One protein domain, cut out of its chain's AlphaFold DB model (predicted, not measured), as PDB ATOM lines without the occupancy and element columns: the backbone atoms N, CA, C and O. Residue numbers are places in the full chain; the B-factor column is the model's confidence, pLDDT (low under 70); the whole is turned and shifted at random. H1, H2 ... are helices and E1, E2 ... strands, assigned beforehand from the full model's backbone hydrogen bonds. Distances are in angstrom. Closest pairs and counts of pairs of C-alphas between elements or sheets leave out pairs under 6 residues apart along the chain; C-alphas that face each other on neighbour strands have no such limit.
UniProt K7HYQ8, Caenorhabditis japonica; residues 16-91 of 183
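AT A GLANCE: This is residues 16 to 91 of the 183 residues of a protein of Caenorhabditis japonica (UniProt K7HYQ8). Two small three-stranded sheets, E1 to E3 and E4 to E6, come near each other at one corner, where E3 and E5 end, and one long helix, H1, spans both, its earlier residues packing on the second sheet and its later ones on the first. The printed part has 76 residues, with six named strands followed by one named helix. Both sheets are antiparallel, in the orders E1 - E2 - E3 and E4 - E5 - E6, and the class is mixed, helices and strands. The whole is compact, with a radius of gyration of the C-alphas of 12.3 A and spans of 35 by 29 by 22 A.

IN THESE COORDINATES: E1, residues 16 to 18, begins at C-alpha 16 (-26.783, 26.944, -41.960). E2 is residues 24 to 28, 13.3 A long, and E3 residues 38 to 41, 10.5 A. E4 is residues 46 to 48, E5 56 to 61, 16.8 A, and E6 64 to 69, 16.5 A. H1, residues 73 to 91, measures 28.1 A and ends at C-alpha 91 (-13.793, 17.308, -56.690).

HOW THE PARTS SIT: E1 E2 E3 is a meander, each strand the antiparallel neighbour of the one before, and so is E4 E5 E6. N 17 and O 26 (E1, E2) are 2.9 A apart, N 40 and O 25 (E3, E2) 2.9 A, N 58 and O 48 (E5, E4) 2.8 A, and N 59 and O 66 (E5, E6) 2.8 A, each within hydrogen-bond range. The closest C-alphas of E3 and E5, Ser 41 and Ser 61, are 6.7 A apart. H1 is on both sheets, two layers each time, a helix on one face of a sheet. Its height over E4 E5 E6 is 10.3 A; it lies over E4 and E5, along the strands, at 3 degrees to E5 on the local plane. The closest C-alphas of E5 and H1, Arg 56 and Arg 76, are 6.8 A apart; those of E1 and H1, Leu 18 and Thr 86, 7.4 A. In H1, 14 of 15 O i to N i+4 pairs are within hydrogen-bond range.

THE WHOLE: The C-alphas of Val 34 and Arg 52, the two farthest apart, are 36.0 A apart. The printed part has no cut, no link is long, and no printed residue is under 70 in pLDDT.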
ATOM      1  N   PHE A  16     -27.846  27.670 -41.263       95.69
ATOM      2  CA  PHE A  16     -26.783  26.944 -41.960       95.69
ATOM      3  C   PHE A  16     -27.119  26.777 -43.437       95.69
ATOM      4  O   PHE A  16     -28.224  26.363 -43.779       95.69
ATOM      5  N   ALA A  17     -26.143  27.025 -44.307       95.56
ATOM      6  CA  ALA A  17     -26.312  26.905 -45.749       95.56
ATOM      7  C   ALA A  17     -25.155  26.131 -46.390       95.56
ATOM      8  O   ALA A  17     -23.978  26.358 -46.093       95.56
ATOM      9  N   LEU A  18     -25.505  25.233 -47.311       95.19
ATOM     10  CA  LEU A  18     -24.567  24.558 -48.201       95.19
ATOM     11  C   LEU A  18     -24.638  25.186 -49.585       95.19
ATOM     12  O   LEU A  18     -25.707  25.552 -50.064       95.19
ATOM     13  N   CYS A  19     -23.484  25.286 -50.233       89.62
ATOM     14  CA  CYS A  19     -23.381  25.783 -51.592       89.62
ATOM     15  C   CYS A  19     -22.934  24.650 -52.516       89.62
ATOM     16  O   CYS A  19     -21.938  23.984 -52.251       89.62
ATOM     17  N   ASP A  20     -23.628  24.448 -53.633       85.56
ATOM     18  CA  ASP A  20     -23.301  23.372 -54.577       85.56
ATOM     19  C   ASP A  20     -22.012  23.620 -55.374       85.56
ATOM     20  O   ASP A  20     -21.446  22.691 -55.957       85.56
ATOM     21  N   THR A  21     -21.537  24.868 -55.405       87.31
ATOM     22  CA  THR A  21     -20.363  25.278 -56.185       87.31
ATOM     23  C   THR A  21     -19.077  25.314 -55.366       87.31
ATOM     24  O   THR A  21     -17.993  25.297 -55.948       87.31
ATOM     25  N   THR A  22     -19.168  25.342 -54.033       91.62
ATOM     26  CA  THR A  22     -18.002  25.464 -53.150       91.62
ATOM     27  C   THR A  22     -18.031  24.403 -52.045       91.62
ATOM     28  O   THR A  22     -19.095  24.101 -51.514       91.62
ATOM     29  N   PRO A  23     -16.882  23.819 -51.650       93.81
ATOM     30  CA  PRO A  23     -16.822  22.796 -50.605       93.81
ATOM     31  C   PRO A  23     -16.867  23.416 -49.206       93.81
ATOM     32  O   PRO A  23     -16.015  23.109 -48.378       93.81
ATOM     33  N   TYR A  24     -17.815  24.307 -48.933       95.56
ATOM     34  CA  TYR A  24     -17.923  24.980 -47.643       95.56
ATOM     35  C   TYR A  24     -19.334  24.862 -47.080       95.56
ATOM     36  O   TYR A  24     -20.323  24.930 -47.811       95.56
ATOM     37  N   LEU A  25     -19.399  24.713 -45.761       96.19
ATOM     38  CA  LEU A  25     -20.601  24.970 -44.979       96.19
ATOM     39  C   LEU A  25     -20.499  26.388 -44.422       96.19
ATOM     40  O   LEU A  25     -19.475  26.733 -43.831       96.19
ATOM     41  N   TYR A  26     -21.550  27.177 -44.606       96.19
ATOM     42  CA  TYR A  26     -21.652  28.560 -44.147       96.19
ATOM     43  C   TYR A  26     -22.694  28.667 -43.038       96.19
ATOM     44  O   TYR A  26     -23.660  27.897 -43.028       96.19
ATOM     45  N   TRP A  27     -22.529  29.637 -42.140       95.81
ATOM     46  CA  TRP A  27     -23.561  29.972 -41.167       95.81
ATOM     47  C   TRP A  27     -23.722  31.473 -40.933       95.81
ATOM     48  O   TRP A  27     -22.773  32.258 -41.018       95.81
ATOM     49  N   TYR A  28     -24.958  31.840 -40.616       96.00
ATOM     50  CA  TYR A  28     -25.470  33.201 -40.481       96.00
ATOM     51  C   TYR A  28     -26.265  33.320 -39.175       96.00
ATOM     52  O   TYR A  28     -26.618  32.297 -38.573       96.00
ATOM     53  N   LYS A  29     -26.527  34.544 -38.699       93.69
ATOM     54  CA  LYS A  29     -27.344  34.732 -37.487       93.69
ATOM     55  C   LYS A  29     -28.784  34.348 -37.807       93.69
ATOM     56  O   LYS A  29     -29.384  33.559 -37.085       93.69
ATOM     57  N   GLU A  30     -29.277  34.883 -38.918       93.50
ATOM     58  CA  GLU A  30     -30.638  34.736 -39.429       93.50
ATOM     59  C   GLU A  30     -30.604  34.322 -40.913       93.50
ATOM     60  O   GLU A  30     -29.540  34.308 -41.533       93.50
ATOM     61  N   SER A  31     -31.743  33.920 -41.483       91.69
ATOM     62  CA  SER A  31     -31.813  33.459 -42.881       91.69
ATOM     63  C   SER A  31     -31.552  34.566 -43.895       91.69
ATOM     64  O   SER A  31     -30.983  34.306 -44.954       91.69
ATOM     65  N   ASP A  32     -31.948  35.788 -43.543       93.88
ATOM     66  CA  ASP A  32     -31.950  36.946 -44.440       93.88
ATOM     67  C   ASP A  32     -30.668  37.781 -44.290       93.88
ATOM     68  O   ASP A  32     -30.474  38.803 -44.953       93.88
ATOM     69  N   ASP A  33     -29.759  37.328 -43.424       93.88
ATOM     70  CA  ASP A  33     -28.470  37.962 -43.221       93.88
ATOM     71  C   ASP A  33     -27.581  37.809 -44.453       93.88
ATOM     72  O   ASP A  33     -27.168  36.717 -44.843       93.88
ATOM     73  N   VAL A  34     -27.147  38.945 -44.989       92.19
ATOM     74  CA  VAL A  34     -26.131  38.985 -46.048       92.19
ATOM     75  C   VAL A  34     -24.739  38.651 -45.490       92.19
ATOM     76  O   VAL A  34     -23.873  38.119 -46.189       92.19
ATOM     77  N   LYS A  35     -24.491  38.970 -44.212       95.38
ATOM     78  CA  LYS A  35     -23.176  38.805 -43.590       95.38
ATOM     79  C   LYS A  35     -23.003  37.392 -43.039       95.38
ATOM     80  O   LYS A  35     -23.530  37.046 -41.986       95.38
ATOM     81  N   CYS A  36     -22.153  36.620 -43.705       94.94
ATOM     82  CA  CYS A  36     -21.689  35.333 -43.202       94.94
ATOM     83  C   CYS A  36     -20.909  35.508 -41.889       94.94
ATOM     84  O   CYS A  36     -19.948  36.280 -41.826       94.94
ATOM     85  N   ILE A  37     -21.323  34.788 -40.842       95.25
ATOM     86  CA  ILE A  37     -20.630  34.776 -39.546       95.25
ATOM     87  C   ILE A  37     -19.376  33.918 -39.640       95.25
ATOM     88  O   ILE A  37     -18.335  34.265 -39.087       95.25
ATOM     89  N   GLY A  38     -19.476  32.788 -40.334       93.69
ATOM     90  CA  GLY A  38     -18.359  31.879 -40.478       93.69
ATOM     91  C   GLY A  38     -18.610  30.785 -41.498       93.69
ATOM     92  O   GLY A  38     -19.717  30.586 -42.005       93.69
ATOM     93  N   ARG A  39     -17.526  30.089 -41.823       95.19
ATOM     94  CA  ARG A  39     -17.528  28.982 -42.769       95.19
ATOM     95  C   ARG A  39     -16.510  27.934 -42.361       95.19
ATOM     96  O   ARG A  39     -15.484  28.271 -41.777       95.19
ATOM     97  N   VAL A  40     -16.748  26.692 -42.763       95.12
ATOM     98  CA  VAL A  40     -15.798  25.589 -42.592       95.12
ATOM     99  C   VAL A  40     -15.582  24.864 -43.910       95.12
ATOM    100  O   VAL A  40     -16.532  24.626 -44.662       95.12
ATOM    101  N   SER A  41     -14.323  24.529 -44.207       94.94
ATOM    102  CA  SER A  41     -13.982  23.701 -45.365       94.94
ATOM    103  C   SER A  41     -14.481  22.280 -45.138       94.94
ATOM    104  O   SER A  41     -14.140  21.642 -44.143       94.94
ATOM    105  N   LEU A  42     -15.246  21.770 -46.095       94.81
ATOM    106  CA  LEU A  42     -15.672  20.377 -46.174       94.81
ATOM    107  C   LEU A  42     -14.643  19.514 -46.912       94.81
ATOM    108  O   LEU A  42     -14.691  18.288 -46.822       94.81
ATOM    109  N   SER A  43     -13.712  20.132 -47.648       92.00
ATOM    110  CA  SER A  43     -12.608  19.416 -48.287       92.00
ATOM    111  C   SER A  43     -11.698  18.835 -47.208       92.00
ATOM    112  O   SER A  43     -11.181  19.577 -46.378       92.00
ATOM    113  N   GLY A  44     -11.551  17.510 -47.186       90.81
ATOM    114  CA  GLY A  44     -10.792  16.803 -46.149       90.81
ATOM    115  C   GLY A  44     -11.484  16.697 -44.785       90.81
ATOM    116  O   GLY A  44     -10.944  16.039 -43.903       90.81
ATOM    117  N   ALA A  45     -12.680  17.269 -44.608       95.31
ATOM    118  CA  ALA A  45     -13.397  17.181 -43.340       95.31
ATOM    119  C   ALA A  45     -13.903  15.758 -43.069       95.31
ATOM    120  O   ALA A  45     -14.338  15.062 -43.995       95.31
ATOM    121  N   ALA A  46     -13.904  15.351 -41.803       96.19
ATOM    122  CA  ALA A  46     -14.561  14.138 -41.331       96.19
ATOM    123  C   ALA A  46     -15.873  14.487 -40.617       96.19
ATOM    124  O   ALA A  46     -15.971  15.500 -39.928       96.19
ATOM    125  N   PHE A  47     -16.884  13.640 -40.799       96.69
ATOM    126  CA  PHE A  47     -18.204  13.811 -40.197       96.69
ATOM    127  C   PHE A  47     -18.478  12.619 -39.290       96.69
ATOM    128  O   PHE A  47     -18.437  11.477 -39.758       96.69
ATOM    129  N   THR A  48     -18.768  12.871 -38.020       97.00
ATOM    130  CA  THR A  48     -18.997  11.834 -37.005       97.00
ATOM    131  C   THR A  48     -20.239  12.159 -36.180       97.00
ATOM    132  O   THR A  48     -20.737  13.283 -36.195       97.00
ATOM    133  N   TYR A  49     -20.782  11.163 -35.488       96.88
ATOM    134  CA  TYR A  49     -21.837  11.355 -34.496       96.88
ATOM    135  C   TYR A  49     -21.790  10.221 -33.470       96.88
ATOM    136  O   TYR A  49     -21.384   9.106 -33.812       96.88
ATOM    137  N   ASP A  50     -22.216  10.496 -32.237       95.38
ATOM    138  CA  ASP A  50     -22.468   9.464 -31.229       95.38
ATOM    139  C   ASP A  50     -23.935   9.006 -31.347       95.38
ATOM    140  O   ASP A  50     -24.840   9.831 -31.212       95.38
ATOM    141  N   PRO A  51     -24.220   7.712 -31.594       93.38
ATOM    142  CA  PRO A  51     -25.587   7.191 -31.629       93.38
ATOM    143  C   PRO A  51     -26.390   7.402 -30.338       93.38
ATOM    144  O   PRO A  51     -27.614   7.291 -30.368       93.38
ATOM    145  N   ARG A  52     -25.728   7.667 -29.207       94.81
ATOM    146  CA  ARG A  52     -26.368   7.943 -27.914       94.81
ATOM    147  C   ARG A  52     -26.921   9.364 -27.817       94.81
ATOM    148  O   ARG A  52     -27.811   9.612 -27.007       94.81
ATOM    149  N   GLU A  53     -26.419  10.284 -28.635       92.62
ATOM    150  CA  GLU A  53     -26.821  11.688 -28.626       92.62
ATOM    151  C   GLU A  53     -27.794  11.981 -29.773       92.62
ATOM    152  O   GLU A  53     -27.440  11.959 -30.956       92.62
ATOM    153  N   LYS A  54     -29.046  12.285 -29.421       93.19
ATOM    154  CA  LYS A  54     -30.100  12.555 -30.405       93.19
ATOM    155  C   LYS A  54     -29.769  13.785 -31.237       93.19
ATOM    156  O   LYS A  54     -29.527  14.860 -30.699       93.19
ATOM    157  N   GLY A  55     -29.783  13.628 -32.557       92.38
ATOM    158  CA  GLY A  55     -29.656  14.740 -33.497       92.38
ATOM    159  C   GLY A  55     -28.300  15.461 -33.501       92.38
ATOM    160  O   GLY A  55     -28.125  16.366 -34.321       92.38
ATOM    161  N   ARG A  56     -27.339  15.088 -32.642       95.44
ATOM    162  CA  ARG A  56     -26.016  15.720 -32.531       95.44
ATOM    163  C   ARG A  56     -25.020  15.073 -33.487       95.44
ATOM    164  O   ARG A  56     -25.052  13.865 -33.714       95.44
ATOM    165  N   PHE A  57     -24.157  15.885 -34.085       96.69
ATOM    166  CA  PHE A  57     -23.085  15.443 -34.972       96.69
ATOM    167  C   PHE A  57     -21.936  16.451 -34.980       96.69
ATOM    168  O   PHE A  57     -22.084  17.600 -34.559       96.69
ATOM    169  N   GLU A  58     -20.782  16.014 -35.465       96.88
ATOM    170  CA  GLU A  58     -19.545  16.780 -35.423       96.88
ATOM    171  C   GLU A  58     -18.890  16.842 -36.800       96.88
ATOM    172  O   GLU A  58     -18.899  15.878 -37.573       96.88
ATOM    173  N   ILE A  59     -18.303  17.998 -37.093       96.88
ATOM    174  CA  ILE A  59     -17.509  18.252 -38.288       96.88
ATOM    175  C   ILE A  59     -16.083  18.534 -37.834       96.88
ATOM    176  O   ILE A  59     -15.822  19.527 -37.160       96.88
ATOM    177  N   HIS A  60     -15.172  17.654 -38.226       96.44
ATOM    178  CA  HIS A  60     -13.752  17.735 -37.914       96.44
ATOM    179  C   HIS A  60     -13.023  18.251 -39.151       96.44
ATOM    180  O   HIS A  60     -13.016  17.578 -40.183       96.44
ATOM    181  N   SER A  61     -12.445  19.449 -39.081       94.75
ATOM    182  CA  SER A  61     -11.757  20.089 -40.209       94.75
ATOM    183  C   SER A  61     -10.643  20.996 -39.699       94.75
ATOM    184  O   SER A  61     -10.868  21.755 -38.771       94.75
ATOM    185  N   ASN A  62      -9.447  20.932 -40.293       89.94
ATOM    186  CA  ASN A  62      -8.313  21.807 -39.955       89.94
ATOM    187  C   ASN A  62      -8.030  21.942 -38.442       89.94
ATOM    188  O   ASN A  62      -7.828  23.045 -37.948       89.94
ATOM    189  N   ASN A  63      -8.035  20.821 -37.708       88.69
ATOM    190  CA  ASN A  63      -7.849  20.768 -36.246       88.69
ATOM    191  C   ASN A  63      -8.958  21.447 -35.421       88.69
ATOM    192  O   ASN A  63      -8.856  21.510 -34.197       88.69
ATOM    193  N   GLU A  64     -10.033  21.892 -36.065       90.19
ATOM    194  CA  GLU A  64     -11.236  22.404 -35.428       90.19
ATOM    195  C   GLU A  64     -12.326  21.330 -35.405       90.19
ATOM    196  O   GLU A  64     -12.480  20.533 -36.337       90.19
ATOM    197  N   VAL A  65     -13.109  21.334 -34.325       93.50
ATOM    198  CA  VAL A  65     -14.280  20.471 -34.166       93.50
ATOM    199  C   VAL A  65     -15.505  21.352 -33.997       93.50
ATOM    200  O   VAL A  65     -15.654  22.058 -32.999       93.50
ATOM    201  N   ILE A  66     -16.399  21.305 -34.981       93.56
ATOM    202  CA  ILE A  66     -17.669  22.027 -34.960       93.56
ATOM    203  C   ILE A  66     -18.771  21.046 -34.595       93.56
ATOM    204  O   ILE A  66     -19.043  20.096 -35.326       93.56
ATOM    205  N   VAL A  67     -19.431  21.307 -33.472       94.69
ATOM    206  CA  VAL A  67     -20.534  20.489 -32.966       94.69
ATOM    207  C   VAL A  67     -21.862  21.114 -33.378       94.69
ATOM    208  O   VAL A  67     -22.165  22.255 -33.011       94.69
ATOM    209  N   LEU A  68     -22.686  20.359 -34.095       94.69
ATOM    210  CA  LEU A  68     -24.017  20.765 -34.533       94.69
ATOM    211  C   LEU A  68     -25.079  19.840 -33.941       94.69
ATOM    212  O   LEU A  68     -24.843  18.664 -33.685       94.69
ATOM    213  N   GLU A  69     -26.258  20.399 -33.706       94.75
ATOM    214  CA  GLU A  69     -27.401  19.690 -33.144       94.75
ATOM    215  C   GLU A  69     -28.613  19.985 -34.022       94.75
ATOM    216  O   GLU A  69     -28.860  21.132 -34.394       94.75
ATOM    217  N   SER A  70     -29.329  18.932 -34.392       93.56
ATOM    218  CA  SER A  70     -30.546  18.974 -35.198       93.56
ATOM    219  C   SER A  70     -31.739  18.495 -34.375       93.56
ATOM    220  O   SER A  70     -31.562  17.870 -33.332       93.56
ATOM    221  N   ALA A  71     -32.960  18.760 -34.842       91.88
ATOM    222  CA  ALA A  71     -34.166  18.435 -34.080       91.88
ATOM    223  C   ALA A  71     -34.426  16.920 -33.965       91.88
ATOM    224  O   ALA A  71     -35.183  16.483 -33.103       91.88
ATOM    225  N   SER A  72     -33.832  16.103 -34.844       95.50
ATOM    226  CA  SER A  72     -34.030  14.652 -34.858       95.50
ATOM    227  C   SER A  72     -32.863  13.901 -35.496       95.50
ATOM    228  O   SER A  72     -32.116  14.444 -36.311       95.50
ATOM    229  N   ASP A  73     -32.760  12.600 -35.215       96.88
ATOM    230  CA  ASP A  73     -31.779  11.722 -35.870       96.88
ATOM    231  C   ASP A  73     -31.990  11.627 -37.383       96.88
ATOM    232  O   ASP A  73     -31.029  11.483 -38.142       96.88
ATOM    233  N   LYS A  74     -33.242  11.743 -37.845       97.19
ATOM    234  CA  LYS A  74     -33.557  11.805 -39.275       97.19
ATOM    235  C   LYS A  74     -32.899  13.029 -39.910       97.19
ATOM    236  O   LYS A  74     -32.182  12.879 -40.897       97.19
ATOM    237  N   GLN A  75     -33.078  14.202 -39.305       96.31
ATOM    238  CA  GLN A  75     -32.501  15.449 -39.802       96.31
ATOM    239  C   GLN A  75     -30.967  15.429 -39.729       96.31
ATOM    240  O   GLN A  75     -30.308  15.829 -40.687       96.31
ATOM    241  N   ARG A  76     -30.378  14.877 -38.657       96.88
ATOM    242  CA  ARG A  76     -28.933  14.608 -38.588       96.88
ATOM    243  C   ARG A  76     -28.473  13.780 -39.786       96.88
ATOM    244  O   ARG A  76     -27.509  14.138 -40.453       96.88
ATOM    245  N   ASN A  77     -29.156  12.677 -40.085       97.69
ATOM    246  CA  ASN A  77     -28.777  11.796 -41.190       97.69
ATOM    247  C   ASN A  77     -28.906  12.489 -42.560       97.69
ATOM    248  O   ASN A  77     -28.088  12.240 -43.448       97.69
ATOM    249  N   GLU A  78     -29.900  13.361 -42.740       97.88
ATOM    250  CA  GLU A  78     -30.037  14.205 -43.934       97.88
ATOM    251  C   GLU A  78     -28.861  15.179 -44.066       97.88
ATOM    252  O   GLU A  78     -28.230  15.226 -45.123       97.88
ATOM    253  N   TRP A  79     -28.480  15.858 -42.980       97.31
ATOM    254  CA  TRP A  79     -27.289  16.712 -42.943       97.31
ATOM    255  C   TRP A  79     -26.014  15.946 -43.285       97.31
ATOM    256  O   TRP A  79     -25.237  16.393 -44.126       97.31
ATOM    257  N   MET A  80     -25.812  14.761 -42.706       96.81
ATOM    258  CA  MET A  80     -24.647  13.920 -42.994       96.81
ATOM    259  C   MET A  80     -24.560  13.568 -44.485       96.81
ATOM    260  O   MET A  80     -23.489  13.678 -45.088       96.81
ATOM    261  N   LYS A  81     -25.687  13.199 -45.111       97.06
ATOM    262  CA  LYS A  81     -25.758  12.923 -46.556       97.06
ATOM    263  C   LYS A  81     -25.470  14.171 -47.388       97.06
ATOM    264  O   LYS A  81     -24.729  14.077 -48.370       97.06
ATOM    265  N   ALA A  82     -26.028  15.321 -47.012       96.75
ATOM    266  CA  ALA A  82     -25.826  16.585 -47.712       96.75
ATOM    267  C   ALA A  82     -24.351  17.017 -47.655       96.75
ATOM    268  O   ALA A  82     -23.732  17.211 -48.698       96.75
ATOM    269  N   LEU A  83     -23.747  17.027 -46.464       96.31
ATOM    270  CA  LEU A  83     -22.335  17.358 -46.244       96.31
ATOM    271  C   LEU A  83     -21.395  16.455 -47.053       96.31
ATOM    272  O   LEU A  83     -20.492  16.933 -47.748       96.31
ATOM    273  N   GLN A  84     -21.632  15.140 -47.021       95.38
ATOM    274  CA  GLN A  84     -20.870  14.178 -47.817       95.38
ATOM    275  C   GLN A  84     -21.041  14.414 -49.322       95.38
ATOM    276  O   GLN A  84     -20.066  14.312 -50.071       95.38
ATOM    277  N   SER A  85     -22.253  14.744 -49.768       94.50
ATOM    278  CA  SER A  85     -22.561  15.004 -51.177       94.50
ATOM    279  C   SER A  85     -21.903  16.284 -51.683       94.50
ATOM    280  O   SER A  85     -21.277  16.248 -52.741       94.50
ATOM    281  N   THR A  86     -21.958  17.379 -50.921       94.75
ATOM    282  CA  THR A  86     -21.276  18.645 -51.242       94.75
ATOM    283  C   THR A  86     -19.767  18.438 -51.322       94.75
ATOM    284  O   THR A  86     -19.143  18.785 -52.328       94.75
ATOM    285  N   ARG A  87     -19.180  17.747 -50.332       92.44
ATOM    286  CA  ARG A  87     -17.762  17.352 -50.359       92.44
ATOM    287  C   ARG A  87     -17.433  16.533 -51.611       92.44
ATOM    288  O   ARG A  87     -16.425  16.780 -52.269       92.44
ATOM    289  N   LYS A  88     -18.294  15.575 -51.974       91.06
ATOM    290  CA  LYS A  88     -18.117  14.731 -53.166       91.06
ATOM    291  C   LYS A  88     -18.348  15.494 -54.483       91.06
ATOM    292  O   LYS A  88     -17.884  15.078 -55.537       91.06
ATOM    293  N   ARG A  89     -19.086  16.595 -54.489       89.00
ATOM    294  CA  ARG A  89     -19.317  17.353 -55.723       89.00
ATOM    295  C   ARG A  89     -18.119  18.225 -56.072       89.00
ATOM    296  O   ARG A  89     -17.721  18.269 -57.232       89.00
ATOM    297  N   SER A  90     -17.492  18.829 -55.067       80.62
ATOM    298  CA  SER A  90     -16.397  19.776 -55.278       80.62
ATOM    299  C   SER A  90     -15.191  19.207 -56.030       80.62
ATOM    300  O   SER A  90     -14.524  19.962 -56.733       80.62
ATOM    301  N   TRP A  91     -14.893  17.908 -55.921       71.56
ATOM    302  CA  TRP A  91     -13.793  17.308 -56.690       71.56
ATOM    303  C   TRP A  91     -14.150  17.075 -58.160       71.56
ATOM    304  O   TRP A  91     -13.273  17.134 -59.018       71.56
TER     305      TRP A  91